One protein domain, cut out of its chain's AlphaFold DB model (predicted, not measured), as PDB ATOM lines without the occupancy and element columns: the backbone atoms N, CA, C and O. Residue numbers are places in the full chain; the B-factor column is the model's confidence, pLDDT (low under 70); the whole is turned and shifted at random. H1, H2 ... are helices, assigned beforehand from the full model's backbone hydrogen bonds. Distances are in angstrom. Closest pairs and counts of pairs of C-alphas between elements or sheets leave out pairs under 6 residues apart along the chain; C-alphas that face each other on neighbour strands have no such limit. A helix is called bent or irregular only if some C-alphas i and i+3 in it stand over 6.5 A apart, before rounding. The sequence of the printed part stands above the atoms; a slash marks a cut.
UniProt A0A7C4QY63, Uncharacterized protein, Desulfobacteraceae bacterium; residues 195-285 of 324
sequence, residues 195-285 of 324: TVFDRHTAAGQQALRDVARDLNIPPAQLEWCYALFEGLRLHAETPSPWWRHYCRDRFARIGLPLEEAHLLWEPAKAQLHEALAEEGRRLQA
ATOM      1  N   THR A 195      46.233  18.004  -9.484       97.56
ATOM      2  CA  THR A 195      46.015  17.595 -10.880       97.56
ATOM      3  C   THR A 195      44.567  17.213 -11.180       97.56
ATOM      4  O   THR A 195      44.194  17.088 -12.348       97.56
ATOM      5  N   VAL A 196      43.723  17.014 -10.163       97.44
ATOM      6  CA  VAL A 196      42.279  16.796 -10.335       97.44
ATOM      7  C   VAL A 196      41.617  18.028 -10.941       97.44
ATOM      8  O   VAL A 196      40.702  17.891 -11.748       97.44
ATOM      9  N   PHE A 197      42.108  19.215 -10.603       97.25
ATOM     10  CA  PHE A 197      41.516  20.475 -11.015       97.25
ATOM     11  C   PHE A 197      42.022  20.864 -12.399       97.25
ATOM     12  O   PHE A 197      43.031  21.538 -12.557       97.25
ATOM     13  N   ASP A 198      41.314  20.399 -13.422       94.69
ATOM     14  CA  ASP A 198      41.614  20.690 -14.819       94.69
ATOM     15  C   ASP A 198      40.506  21.526 -15.474       94.69
ATOM     16  O   ASP A 198      39.607  22.041 -14.803       94.69
ATOM     17  N   ARG A 199      40.542  21.618 -16.806       94.06
ATOM     18  CA  ARG A 199      39.536  22.309 -17.627       94.06
ATOM     19  C   ARG A 199      38.090  21.831 -17.428       94.06
ATOM     20  O   ARG A 199      37.169  22.477 -17.917       94.06
ATOM     21  N   HIS A 200      37.867  20.689 -16.785       91.56
ATOM     22  CA  HIS A 200      36.540  20.156 -16.477       91.56
ATOM     23  C   HIS A 200      36.047  20.570 -15.086       91.56
ATOM     24  O   HIS A 200      34.927  20.232 -14.723       91.56
ATOM     25  N   THR A 201      36.849  21.310 -14.320       94.62
ATOM     26  CA  THR A 201      36.491  21.833 -12.996       94.62
ATOM     27  C   THR A 201      36.532  23.358 -12.998       94.62
ATOM     28  O   THR A 201      37.387  23.951 -13.651       94.62
ATOM     29  N   ALA A 202      35.653  24.016 -12.237       94.44
ATOM     30  CA  ALA A 202      35.634  25.480 -12.171       94.44
ATOM     31  C   ALA A 202      36.969  26.069 -11.667       94.44
ATOM     32  O   ALA A 202      37.482  27.016 -12.263       94.44
ATOM     33  N   ALA A 203      37.559  25.474 -10.622       95.81
ATOM     34  CA  ALA A 203      38.846  25.920 -10.081       95.81
ATOM     35  C   ALA A 203      39.988  25.731 -11.093       95.81
ATOM     36  O   ALA A 203      40.757  26.658 -11.325       95.81
ATOM     37  N   GLY A 204      40.054  24.575 -11.765       97.06
ATOM     38  CA  GLY A 204      41.066  24.328 -12.793       97.06
ATOM     39  C   GLY A 204      40.913  25.242 -14.009       97.06
ATOM     40  O   GLY A 204      41.904  25.762 -14.508       97.06
ATOM     41  N   GLN A 205      39.683  25.514 -14.457       97.00
ATOM     42  CA  GLN A 205      39.431  26.489 -15.522       97.00
ATOM     43  C   GLN A 205      39.895  27.898 -15.143       97.00
ATOM     44  O   GLN A 205      40.461  28.593 -15.982       97.00
ATOM     45  N   GLN A 206      39.642  28.328 -13.903       97.75
ATOM     46  CA  GLN A 206      40.090  29.634 -13.427       97.75
ATOM     47  C   GLN A 206      41.618  29.705 -13.377       97.75
ATOM     48  O   GLN A 206      42.192  30.596 -13.993       97.75
ATOM     49  N   ALA A 207      42.268  28.723 -12.747       98.25
ATOM     50  CA  ALA A 207      43.723  28.673 -12.643       98.25
ATOM     51  C   ALA A 207      44.405  28.629 -14.021       98.25
ATOM     52  O   ALA A 207      45.352  29.370 -14.262       98.25
ATOM     53  N   LEU A 208      43.892  27.825 -14.962       98.19
ATOM     54  CA  LEU A 208      44.412  27.778 -16.334       98.19
ATOM     55  C   LEU A 208      44.282  29.131 -17.047       98.19
ATOM     56  O   LEU A 208      45.203  29.524 -17.755       98.19
ATOM     57  N   ARG A 209      43.171  29.858 -16.861       98.31
ATOM     58  CA  ARG A 209      43.000  31.198 -17.448       98.31
ATOM     59  C   ARG A 209      43.966  32.219 -16.855       98.31
ATOM     60  O   ARG A 209      44.554  32.984 -17.615       98.31
ATOM     61  N   ASP A 210      44.111  32.238 -15.533       98.50
ATOM     62  CA  ASP A 210      44.982  33.198 -14.852       98.50
ATOM     63  C   ASP A 210      46.452  32.945 -15.198       98.50
ATOM     64  O   ASP A 210      47.134  33.862 -15.641       98.50
ATOM     65  N   VAL A 211      46.912  31.691 -15.140       98.56
ATOM     66  CA  VAL A 211      48.296  31.339 -15.503       98.56
ATOM     67  C   VAL A 211      48.575  31.597 -16.986       98.56
ATOM     68  O   VAL A 211      49.645  32.096 -17.329       98.56
ATOM     69  N   ALA A 212      47.619  31.316 -17.881       98.25
ATOM     70  CA  ALA A 212      47.759  31.658 -19.300       98.25
ATOM     71  C   ALA A 212      47.945  33.170 -19.505       98.25
ATOM     72  O   ALA A 212      48.803  33.580 -20.286       98.25
ATOM     73  N   ARG A 213      47.173  33.996 -18.788       98.25
ATOM     74  CA  ARG A 213      47.302  35.460 -18.822       98.25
ATOM     75  C   ARG A 213      48.655  35.908 -18.270       98.25
ATOM     76  O   ARG A 213      49.336  36.690 -18.925       98.25
ATOM     77  N   ASP A 214      49.035  35.420 -17.096       98.25
ATOM     78  CA  ASP A 214      50.201  35.908 -16.355       98.25
ATOM     79  C   ASP A 214      51.522  35.521 -17.040       98.25
ATOM     80  O   ASP A 214      52.472  36.304 -17.049       98.25
ATOM     81  N   LEU A 215      51.568  34.349 -17.680       97.69
ATOM     82  CA  LEU A 215      52.718  33.889 -18.465       97.69
ATOM     83  C   LEU A 215      52.645  34.268 -19.950       97.69
ATOM     84  O   LEU A 215      53.549  33.919 -20.709       97.69
ATOM     85  N   ASN A 216      51.584  34.961 -20.376       97.75
ATOM     86  CA  ASN A 216      51.322  35.296 -21.777       97.75
ATOM     87  C   ASN A 216      51.385  34.065 -22.713       97.75
ATOM     88  O   ASN A 216      51.952  34.113 -23.806       97.75
ATOM     89  N   ILE A 217      50.807  32.942 -22.271       97.44
ATOM     90  CA  ILE A 217      50.729  31.687 -23.028       97.44
ATOM     91  C   ILE A 217      49.337  31.582 -23.669       97.44
ATOM     92  O   ILE A 217      48.333  31.740 -22.970       97.44
ATOM     93  N   PRO A 218      49.220  31.248 -24.968       97.88
ATOM     94  CA  PRO A 218      47.927  30.961 -25.580       97.88
ATOM     95  C   PRO A 218      47.151  29.877 -24.800       97.88
ATOM     96  O   PRO A 218      47.690  28.786 -24.589       97.88
ATOM     97  N   PRO A 219      45.873  30.096 -24.423       96.62
ATOM     98  CA  PRO A 219      45.128  29.156 -23.577       96.62
ATOM     99  C   PRO A 219      45.089  27.724 -24.119       96.62
ATOM    100  O   PRO A 219      45.269  26.768 -23.370       96.62
ATOM    101  N   ALA A 220      44.935  27.565 -25.438       96.56
ATOM    102  CA  ALA A 220      44.940  26.252 -26.077       96.56
ATOM    103  C   ALA A 220      46.277  25.511 -25.892       96.56
ATOM    104  O   ALA A 220      46.272  24.295 -25.709       96.56
ATOM    105  N   GLN A 221      47.409  26.221 -25.911       98.06
ATOM    106  CA  GLN A 221      48.722  25.617 -25.683       98.06
ATOM    107  C   GLN A 221      48.866  25.162 -24.233       98.06
ATOM    108  O   GLN A 221      49.217  24.007 -23.990       98.06
ATOM    109  N   LEU A 222      48.500  26.017 -23.274       98.12
ATOM    110  CA  LEU A 222      48.561  25.661 -21.858       98.12
ATOM    111  C   LEU A 222      47.634  24.485 -21.511       98.12
ATOM    112  O   LEU A 222      48.051  23.557 -20.817       98.12
ATOM    113  N   GLU A 223      46.401  24.476 -22.025       97.06
ATOM    114  CA  GLU A 223      45.460  23.371 -21.816       97.06
ATOM    115  C   GLU A 223      46.009  22.033 -22.323       97.06
ATOM    116  O   GLU A 223      45.838  21.006 -21.660       97.06
ATOM    117  N   TRP A 224      46.672  22.023 -23.484       97.06
ATOM    118  CA  TRP A 224      47.255  20.804 -24.043       97.06
ATOM    119  C   TRP A 224      48.545  20.381 -23.353       97.06
ATOM    120  O   TRP A 224      48.725  19.180 -23.146       97.06
ATOM    121  N   CYS A 225      49.388  21.321 -22.924       98.12
ATOM    122  CA  CYS A 225      50.526  21.014 -22.061       98.12
ATOM    123  C   CYS A 225      50.049  20.368 -20.755       98.12
ATOM    124  O   CYS A 225      50.478  19.262 -20.428       98.12
ATOM    125  N   TYR A 226      49.079  20.978 -20.066       98.00
ATOM    126  CA  TYR A 226      48.487  20.397 -18.862       98.00
ATOM    127  C   TYR A 226      47.919  19.001 -19.129       98.00
ATOM    128  O   TYR A 226      48.179  18.051 -18.383       98.00
ATOM    129  N   ALA A 227      47.132  18.861 -20.201       95.94
ATOM    130  CA  ALA A 227      46.533  17.590 -20.566       95.94
ATOM    131  C   ALA A 227      47.605  16.525 -20.806       95.94
ATOM    132  O   ALA A 227      47.456  15.433 -20.275       95.94
ATOM    133  N   LEU A 228      48.675  16.815 -21.547       96.44
ATOM    134  CA  LEU A 228      49.737  15.855 -21.843       96.44
ATOM    135  C   LEU A 228      50.533  15.467 -20.588       96.44
ATOM    136  O   LEU A 228      50.669  14.276 -20.303       96.44
ATOM    137  N   PHE A 229      51.037  16.454 -19.844       96.88
ATOM    138  CA  PHE A 229      52.012  16.228 -18.774       96.88
ATOM    139  C   PHE A 229      51.393  15.780 -17.449       96.88
ATOM    140  O   PHE A 229      52.039  15.055 -16.693       96.88
ATOM    141  N   GLU A 230      50.143  16.153 -17.162       95.88
ATOM    142  CA  GLU A 230      49.498  15.818 -15.884       95.88
ATOM    143  C   GLU A 230      48.145  15.150 -16.061       95.88
ATOM    144  O   GLU A 230      47.833  14.165 -15.382       95.88
ATOM    145  N   GLY A 231      47.341  15.674 -16.985       93.88
ATOM    146  CA  GLY A 231      45.989  15.207 -17.227       93.88
ATOM    147  C   GLY A 231      45.958  13.777 -17.742       93.88
ATOM    148  O   GLY A 231      45.089  13.027 -17.318       93.88
ATOM    149  N   LEU A 232      46.888  13.408 -18.623       94.81
ATOM    150  CA  LEU A 232      47.025  12.147 -19.353       94.81
ATOM    151  C   LEU A 232      48.282  11.379 -18.932       94.81
ATOM    152  O   LEU A 232      48.613  10.387 -19.573       94.81
ATOM    153  N   ARG A 233      48.971  11.769 -17.863       95.12
ATOM    154  CA  ARG A 233      50.142  11.029 -17.386       95.12
ATOM    155  C   ARG A 233      49.764   9.599 -16.995       95.12
ATOM    156  O   ARG A 233      48.816   9.398 -16.233       95.12
ATOM    157  N   LEU A 234      50.492   8.625 -17.532       94.88
ATOM    158  CA  LEU A 234      50.332   7.206 -17.231       94.88
ATOM    159  C   LEU A 234      51.488   6.718 -16.354       94.88
ATOM    160  O   LEU A 234      52.626   7.152 -16.506       94.88
ATOM    161  N   HIS A 235      51.185   5.805 -15.439       95.25
ATOM    162  CA  HIS A 235      52.165   5.079 -14.635       95.25
ATOM    163  C   HIS A 235      52.515   3.750 -15.300       95.25
ATOM    164  O   HIS A 235      51.600   2.974 -15.554       95.25
ATOM    165  N   ALA A 236      53.797   3.445 -15.508       93.38
ATOM    166  CA  ALA A 236      54.245   2.235 -16.210       93.38
ATOM    167  C   ALA A 236      53.673   2.129 -17.646       93.38
ATOM    168  O   ALA A 236      52.987   1.169 -18.001       93.38
ATOM    169  N   GLU A 237      53.910   3.168 -18.456       93.69
ATOM    170  CA  GLU A 237      53.514   3.229 -19.869       93.69
ATOM    171  C   GLU A 237      54.548   2.549 -20.774       93.69
ATOM    172  O   GLU A 237      55.730   2.888 -20.759       93.69
ATOM    173  N   THR A 238      54.084   1.626 -21.611       92.31
ATOM    174  CA  THR A 238      54.860   1.084 -22.726       92.31
ATOM    175  C   THR A 238      54.877   2.097 -23.877       92.31
ATOM    176  O   THR A 238      53.823   2.658 -24.200       92.31
ATOM    177  N   PRO A 239      56.026   2.316 -24.550       92.25
ATOM    178  CA  PRO A 239      56.098   3.202 -25.706       92.25
ATOM    179  C   PRO A 239      55.051   2.866 -26.772       92.25
ATOM    180  O   PRO A 239      54.910   1.714 -27.177       92.25
ATOM    181  N   SER A 240      54.351   3.894 -27.253       92.50
ATOM    182  CA  SER A 240      53.342   3.775 -28.308       92.50
ATOM    183  C   SER A 240      53.662   4.729 -29.465       92.50
ATOM    184  O   SER A 240      53.547   5.952 -29.301       92.50
ATOM    185  N   PRO A 241      54.047   4.211 -30.649       91.25
ATOM    186  CA  PRO A 241      54.254   5.030 -31.843       91.25
ATOM    187  C   PRO A 241      52.992   5.805 -32.229       91.25
ATOM    188  O   PRO A 241      53.054   7.005 -32.491       91.25
ATOM    189  N   TRP A 242      51.832   5.148 -32.165       94.12
ATOM    190  CA  TRP A 242      50.535   5.755 -32.457       94.12
ATOM    191  C   TRP A 242      50.229   6.952 -31.566       94.12
ATOM    192  O   TRP A 242      49.816   8.004 -32.055       94.12
ATOM    193  N   TRP A 243      50.454   6.815 -30.259       94.88
ATOM    194  CA  TRP A 243      50.254   7.918 -29.325       94.88
ATOM    195  C   TRP A 243      51.210   9.076 -29.598       94.88
ATOM    196  O   TRP A 243      50.795  10.233 -29.599       94.88
ATOM    197  N   ARG A 244      52.479   8.779 -29.904       93.19
ATOM    198  CA  ARG A 244      53.469   9.803 -30.260       93.19
ATOM    199  C   ARG A 244      53.064  10.572 -31.518       93.19
ATOM    200  O   ARG A 244      53.188  11.796 -31.534       93.19
ATOM    201  N   HIS A 245      52.565   9.883 -32.544       92.62
ATOM    202  CA  HIS A 245      52.047  10.519 -33.757       92.62
ATOM    203  C   HIS A 245      50.838  11.405 -33.463       92.62
ATOM    204  O   HIS A 245      50.826  12.559 -33.885       92.62
ATOM    205  N   TYR A 246      49.879  10.910 -32.677       94.44
ATOM    206  CA  TYR A 246      48.732  11.703 -32.243       94.44
ATOM    207  C   TYR A 246      49.157  12.977 -31.503       94.44
ATOM    208  O   TYR A 246      48.683  14.063 -31.829       94.44
ATOM    209  N   CYS A 247      50.081  12.869 -30.546       94.81
ATOM    210  CA  CYS A 247      50.589  14.027 -29.819       94.81
ATOM    211  C   CYS A 247      51.257  15.032 -30.762       94.81
ATOM    212  O   CYS A 247      50.940  16.210 -30.686       94.81
ATOM    213  N   ARG A 248      52.125  14.591 -31.680       94.00
ATOM    214  CA  ARG A 248      52.784  15.489 -32.646       94.00
ATOM    215  C   ARG A 248      51.794  16.224 -33.537       94.00
ATOM    216  O   ARG A 248      51.883  17.442 -33.645       94.00
ATOM    217  N   ASP A 249      50.846  15.501 -34.128       92.38
ATOM    218  CA  ASP A 249      49.792  16.091 -34.956       92.38
ATOM    219  C   ASP A 249      48.982  17.116 -34.149       92.38
ATOM    220  O   ASP A 249      48.765  18.249 -34.582       92.38
ATOM    221  N   ARG A 250      48.612  16.763 -32.913       93.81
ATOM    222  CA  ARG A 250      47.829  17.644 -32.052       93.81
ATOM    223  C   ARG A 250      48.576  18.916 -31.657       93.81
ATOM    224  O   ARG A 250      47.976  19.988 -31.675       93.81
ATOM    225  N   PHE A 251      49.849  18.790 -31.301       95.50
ATOM    226  CA  PHE A 251      50.717  19.896 -30.907       95.50
ATOM    227  C   PHE A 251      51.036  20.817 -32.099       95.50
ATOM    228  O   PHE A 251      50.924  22.039 -31.988       95.50
ATOM    229  N   ALA A 252      51.249  20.255 -33.293       93.44
ATOM    230  CA  ALA A 252      51.392  21.037 -34.520       93.44
ATOM    231  C   ALA A 252      50.163  21.926 -34.805       93.44
ATOM    232  O   ALA A 252      50.317  23.104 -35.126       93.44
ATOM    233  N   ARG A 253      48.935  21.415 -34.612       92.50
ATOM    234  CA  ARG A 253      47.690  22.191 -34.824       92.50
ATOM    235  C   ARG A 253      47.532  23.393 -33.896       92.50
ATOM    236  O   ARG A 253      46.834  24.338 -34.251       92.50
ATOM    237  N   ILE A 254      48.125  23.351 -32.705       95.12
ATOM    238  CA  ILE A 254      48.093  24.464 -31.742       95.12
ATOM    239  C   ILE A 254      49.331  25.365 -31.856       95.12
ATOM    240  O   ILE A 254      49.551  26.218 -30.995       95.12
ATOM    241  N   GLY A 255      50.141  25.180 -32.906       95.75
ATOM    242  CA  GLY A 255      51.323  25.994 -33.176       95.75
ATOM    243  C   GLY A 255      52.427  25.833 -32.133       95.75
ATOM    244  O   GLY A 255      53.128  26.798 -31.853       95.75
ATOM    245  N   LEU A 256      52.549  24.651 -31.525       96.06
ATOM    246  CA  LEU A 256      53.560  24.352 -30.512       96.06
ATOM    247  C   LEU A 256      54.232  23.022 -30.855       96.06
ATOM    248  O   LEU A 256      53.565  21.997 -30.770       96.06
ATOM    249  N   PRO A 257      55.519  22.983 -31.229       95.25
ATOM    250  CA  PRO A 257      56.232  21.720 -31.402       95.25
ATOM    251  C   PRO A 257      56.186  20.879 -30.118       95.25
ATOM    252  O   PRO A 257      56.408  21.393 -29.022       95.25
ATOM    253  N   LEU A 258      55.907  19.576 -30.235       95.44
ATOM    254  CA  LEU A 258      55.798  18.682 -29.072       95.44
ATOM    255  C   LEU A 258      57.094  18.679 -28.249       95.44
ATOM    256  O   LEU A 258      57.063  18.651 -27.022       95.44
ATOM    257  N   GLU A 259      58.228  18.722 -28.940       95.31
ATOM    258  CA  GLU A 259      59.563  18.756 -28.361       95.31
ATOM    259  C   GLU A 259      59.804  20.029 -27.521       95.31
ATOM    260  O   GLU A 259      60.544  19.976 -26.543       95.31
ATOM    261  N   GLU A 260      59.119  21.136 -27.819       95.88
ATOM    262  CA  GLU A 260      59.214  22.418 -27.099       95.88
ATOM    263  C   GLU A 260      58.145  22.579 -26.008       95.88
ATOM    264  O   GLU A 260      58.244  23.472 -25.170       95.88
ATOM    265  N   ALA A 261      57.142  21.695 -25.959       97.19
ATOM    266  CA  ALA A 261      56.016  21.802 -25.030       97.19
ATOM    267  C   ALA A 261      56.437  21.907 -23.554       97.19
ATOM    268  O   ALA A 261      55.774  22.576 -22.759       97.19
ATOM    269  N   HIS A 262      57.554  21.272 -23.192       96.62
ATOM    270  CA  HIS A 262      58.108  21.318 -21.841       96.62
ATOM    271  C   HIS A 262      58.561  22.732 -21.430       96.62
ATOM    272  O   HIS A 262      58.426  23.089 -20.264       96.62
ATOM    273  N   LEU A 263      59.019  23.563 -22.375       96.75
ATOM    274  CA  LEU A 263      59.478  24.932 -22.107       96.75
ATOM    275  C   LEU A 263      58.335  25.841 -21.641       96.75
ATOM    276  O   LEU A 263      58.539  26.699 -20.788       96.75
ATOM    277  N   LEU A 264      57.125  25.628 -22.171       96.19
ATOM    278  CA  LEU A 264      55.917  26.302 -21.687       96.19
ATOM    279  C   LEU A 264      55.385  25.661 -20.405       96.19
ATOM    280  O   LEU A 264      54.837  26.344 -19.541       96.19
ATOM    281  N   TRP A 265      55.511  24.339 -20.299       98.12
ATOM    282  CA  TRP A 265      54.913  23.589 -19.210       98.12
ATOM    283  C   TRP A 265      55.604  23.812 -17.868       98.12
ATOM    284  O   TRP A 265      54.910  24.064 -16.892       98.12
ATOM    285  N   GLU A 266      56.933  23.747 -17.791       97.12
ATOM    286  CA  GLU A 266      57.647  23.849 -16.509       97.12
ATOM    287  C   GLU A 266      57.346  25.141 -15.717       97.12
ATOM    288  O   GLU A 266      56.985  25.033 -14.540       97.12
ATOM    289  N   PRO A 267      57.387  26.358 -16.304       96.88
ATOM    290  CA  PRO A 267      57.007  27.567 -15.569       96.88
ATOM    291  C   PRO A 267      55.512  27.589 -15.211       96.88
ATOM    292  O   PRO A 267      55.146  27.984 -14.102       96.88
ATOM    293  N   ALA A 268      54.640  27.122 -16.110       98.12
ATOM    294  CA  ALA A 268      53.200  27.094 -15.866       98.12
ATOM    295  C   ALA A 268      52.802  26.087 -14.779       98.12
ATOM    296  O   ALA A 268      51.902  26.352 -13.984       98.12
ATOM    297  N   LYS A 269      53.492  24.946 -14.702       98.25
ATOM    298  CA  LYS A 269      53.279  23.905 -13.696       98.25
ATOM    299  C   LYS A 269      53.474  24.444 -12.288       98.25
ATOM    300  O   LYS A 269      52.662  24.137 -11.421       98.25
ATOM    301  N   ALA A 270      54.528  25.229 -12.059       97.56
ATOM    302  CA  ALA A 270      54.804  25.807 -10.748       97.56
ATOM    303  C   ALA A 270      53.645  26.704 -10.281       97.56
ATOM    304  O   ALA A 270      53.127  26.506  -9.181       97.56
ATOM    305  N   GLN A 271      53.174  27.605 -11.150       98.25
ATOM    306  CA  GLN A 271      52.061  28.505 -10.833       98.25
ATOM    307  C   GLN A 271      50.725  27.768 -10.690       98.25
ATOM    308  O   GLN A 271      49.960  28.051  -9.773       98.25
ATOM    309  N   LEU A 272      50.444  26.785 -11.551       98.19
ATOM    310  CA  LEU A 272      49.233  25.965 -11.443       98.19
ATOM    311  C   LEU A 272      49.222  25.135 -10.163       98.19
ATOM    312  O   LEU A 272      48.182  25.020  -9.518       98.19
ATOM    313  N   HIS A 273      50.364  24.556  -9.791       98.06
ATOM    314  CA  HIS A 273      50.483  23.819  -8.544       98.06
ATOM    315  C   HIS A 273      50.202  24.732  -7.354       98.06
ATOM    316  O   HIS A 273      49.392  24.362  -6.513       98.06
ATOM    317  N   GLU A 274      50.806  25.921  -7.302       98.06
ATOM    318  CA  GLU A 274      50.560  26.900  -6.242       98.06
ATOM    319  C   GLU A 274      49.083  27.316  -6.179       98.06
ATOM    320  O   GLU A 274      48.461  27.211  -5.120       98.06
ATOM    321  N   ALA A 275      48.498  27.681  -7.324       98.00
ATOM    322  CA  ALA A 275      47.113  28.131  -7.434       98.00
ATOM    323  C   ALA A 275      46.077  27.062  -7.046       98.00
ATOM    324  O   ALA A 275      44.974  27.408  -6.637       98.00
ATOM    325  N   LEU A 276      46.411  25.773  -7.185       98.31
ATOM    326  CA  LEU A 276      45.500  24.645  -6.941       98.31
ATOM    327  C   LEU A 276      45.890  23.805  -5.715       98.31
ATOM    328  O   LEU A 276      45.253  22.782  -5.431       98.31
ATOM    329  N   ALA A 277      46.948  24.189  -4.993       97.75
ATOM    330  CA  ALA A 277      47.480  23.407  -3.882       97.75
ATOM    331  C   ALA A 277      46.463  23.275  -2.744       97.75
ATOM    332  O   ALA A 277      46.332  22.207  -2.143       97.75
ATOM    333  N   GLU A 278      45.740  24.353  -2.441       97.50
ATOM    334  CA  GLU A 278      44.773  24.380  -1.348       97.50
ATOM    335  C   GLU A 278      43.537  23.531  -1.662       97.50
ATOM    336  O   GLU A 278      43.142  22.685  -0.861       97.50
ATOM    337  N   GLU A 279      42.973  23.669  -2.857       96.88
ATOM    338  CA  GLU A 279      41.880  22.843  -3.367       96.88
ATOM    339  C   GLU A 279      42.279  21.359  -3.402       96.88
ATOM    340  O   GLU A 279      41.502  20.492  -2.983       96.88
ATOM    341  N   GLY A 280      43.515  21.074  -3.828       97.56
ATOM    342  CA  GLY A 280      44.144  19.755  -3.769       97.56
ATOM    343  C   GLY A 280      44.148  19.169  -2.360       97.56
ATOM    344  O   GLY A 280      43.617  18.075  -2.141       97.56
ATOM    345  N   ARG A 281      44.692  19.913  -1.390       97.88
ATOM    346  CA  ARG A 281      44.734  19.500   0.023       97.88
ATOM    347  C   ARG A 281      43.338  19.296   0.603       97.88
ATOM    348  O   ARG A 281      43.119  18.319   1.317       97.88
ATOM    349  N   ARG A 282      42.381  20.171   0.280       97.19
ATOM    350  CA  ARG A 282      40.990  20.054   0.744       97.19
ATOM    351  C   ARG A 282      40.337  18.770   0.251       97.19
ATOM    352  O   ARG A 282      39.760  18.050   1.063       97.19
ATOM    353  N   LEU A 283      40.461  18.453  -1.041       96.69
ATOM    354  CA  LEU A 283      39.916  17.214  -1.605       96.69
ATOM    355  C   LEU A 283      40.582  15.973  -0.995       96.69
ATOM    356  O   LEU A 283      39.900  15.008  -0.647       96.69
ATOM    357  N   GLN A 284      41.905  16.004  -0.818       97.44
ATOM    358  CA  GLN A 284      42.633  14.924  -0.157       97.44
ATOM    359  C   GLN A 284      42.137  14.712   1.280       97.44
ATOM    360  O   GLN A 284      41.832  13.584   1.666       97.44
ATOM    361  N   ALA A 285      42.014  15.786   2.066       97.56
ATOM    362  CA  ALA A 285      41.548  15.732   3.448       97.56
ATOM    363  C   ALA A 285      40.075  15.303   3.561       97.56
ATOM    364  O   ALA A 285      39.702  14.622   4.516       97.56
TER     365      ALA A 285
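This is residues 195 to 285 of the 324 residues of an uncharacterized protein of Desulfobacteraceae bacterium (UniProt A0A7C4QY63). Three helices, H1, H2 and H3, stand in a row, and the long arm H4a of the last helix crosses over them, with H2 in the middle; beyond H1 the short arm H4b turns off at the far end. Between the body of H2 and that of H3 the chain sticks out with residues 233 to 243, of which 241 to 243 belong to H3. The printed part has 91 residues with four named helices, H1 to H4 in chain order, and no named strand: all helix, the packing mostly crossed, with 0 of 4 touching pairs of helices at a shallow tilt. It is compact, with a radius of gyration of the C-alphas of 13.6 A and spans of 39 by 32 by 20 A.

Find C-alpha 202 at (35.634, 25.480, -12.171); from there H1 runs to residue 214, 18.4 A. H2 is residues 219 to 231, 15.4 A, and H3 is residues 241 to 253, 18.6 A. H4, residues 258 to 285, was assigned as one helix by its hydrogen bonds but is bent: C-alphas 275 and 278 are 7.5 A apart. Its arm H4a, residues 258 to 275, measures 25.2 A and is irregular, C-alphas 259 and 262 being 7.2 A apart; its arm H4b is residues 278 to 285, with C-alpha 285 at (41.548, 15.732, 3.448).

Start at the hub, H4, whose arm H4a has a kink of 45 degrees near residue 265. There H4a touches H2, about perpendicular at 84 degrees, the closest C-alphas being Cys 225 and Trp 265, 5.8 A. H4a touches H1 at a steep tilt of 65 degrees, closest at C-alphas 207 and 275, 6.2 A, and touches H3 with residue 258 alone, 5.5 A from C-alpha 251. H1 and H3 are apart. Every O i to N i+4 pair is within hydrogen-bond range in H1, H2, H3 and H4b, but 8 of 14 in H4a.

The C-alphas farthest apart, Ala 252 and Ala 285, are 39.6 A apart. The printed part has no cut, no link is long, and no printed residue is under 70 in pLDDT.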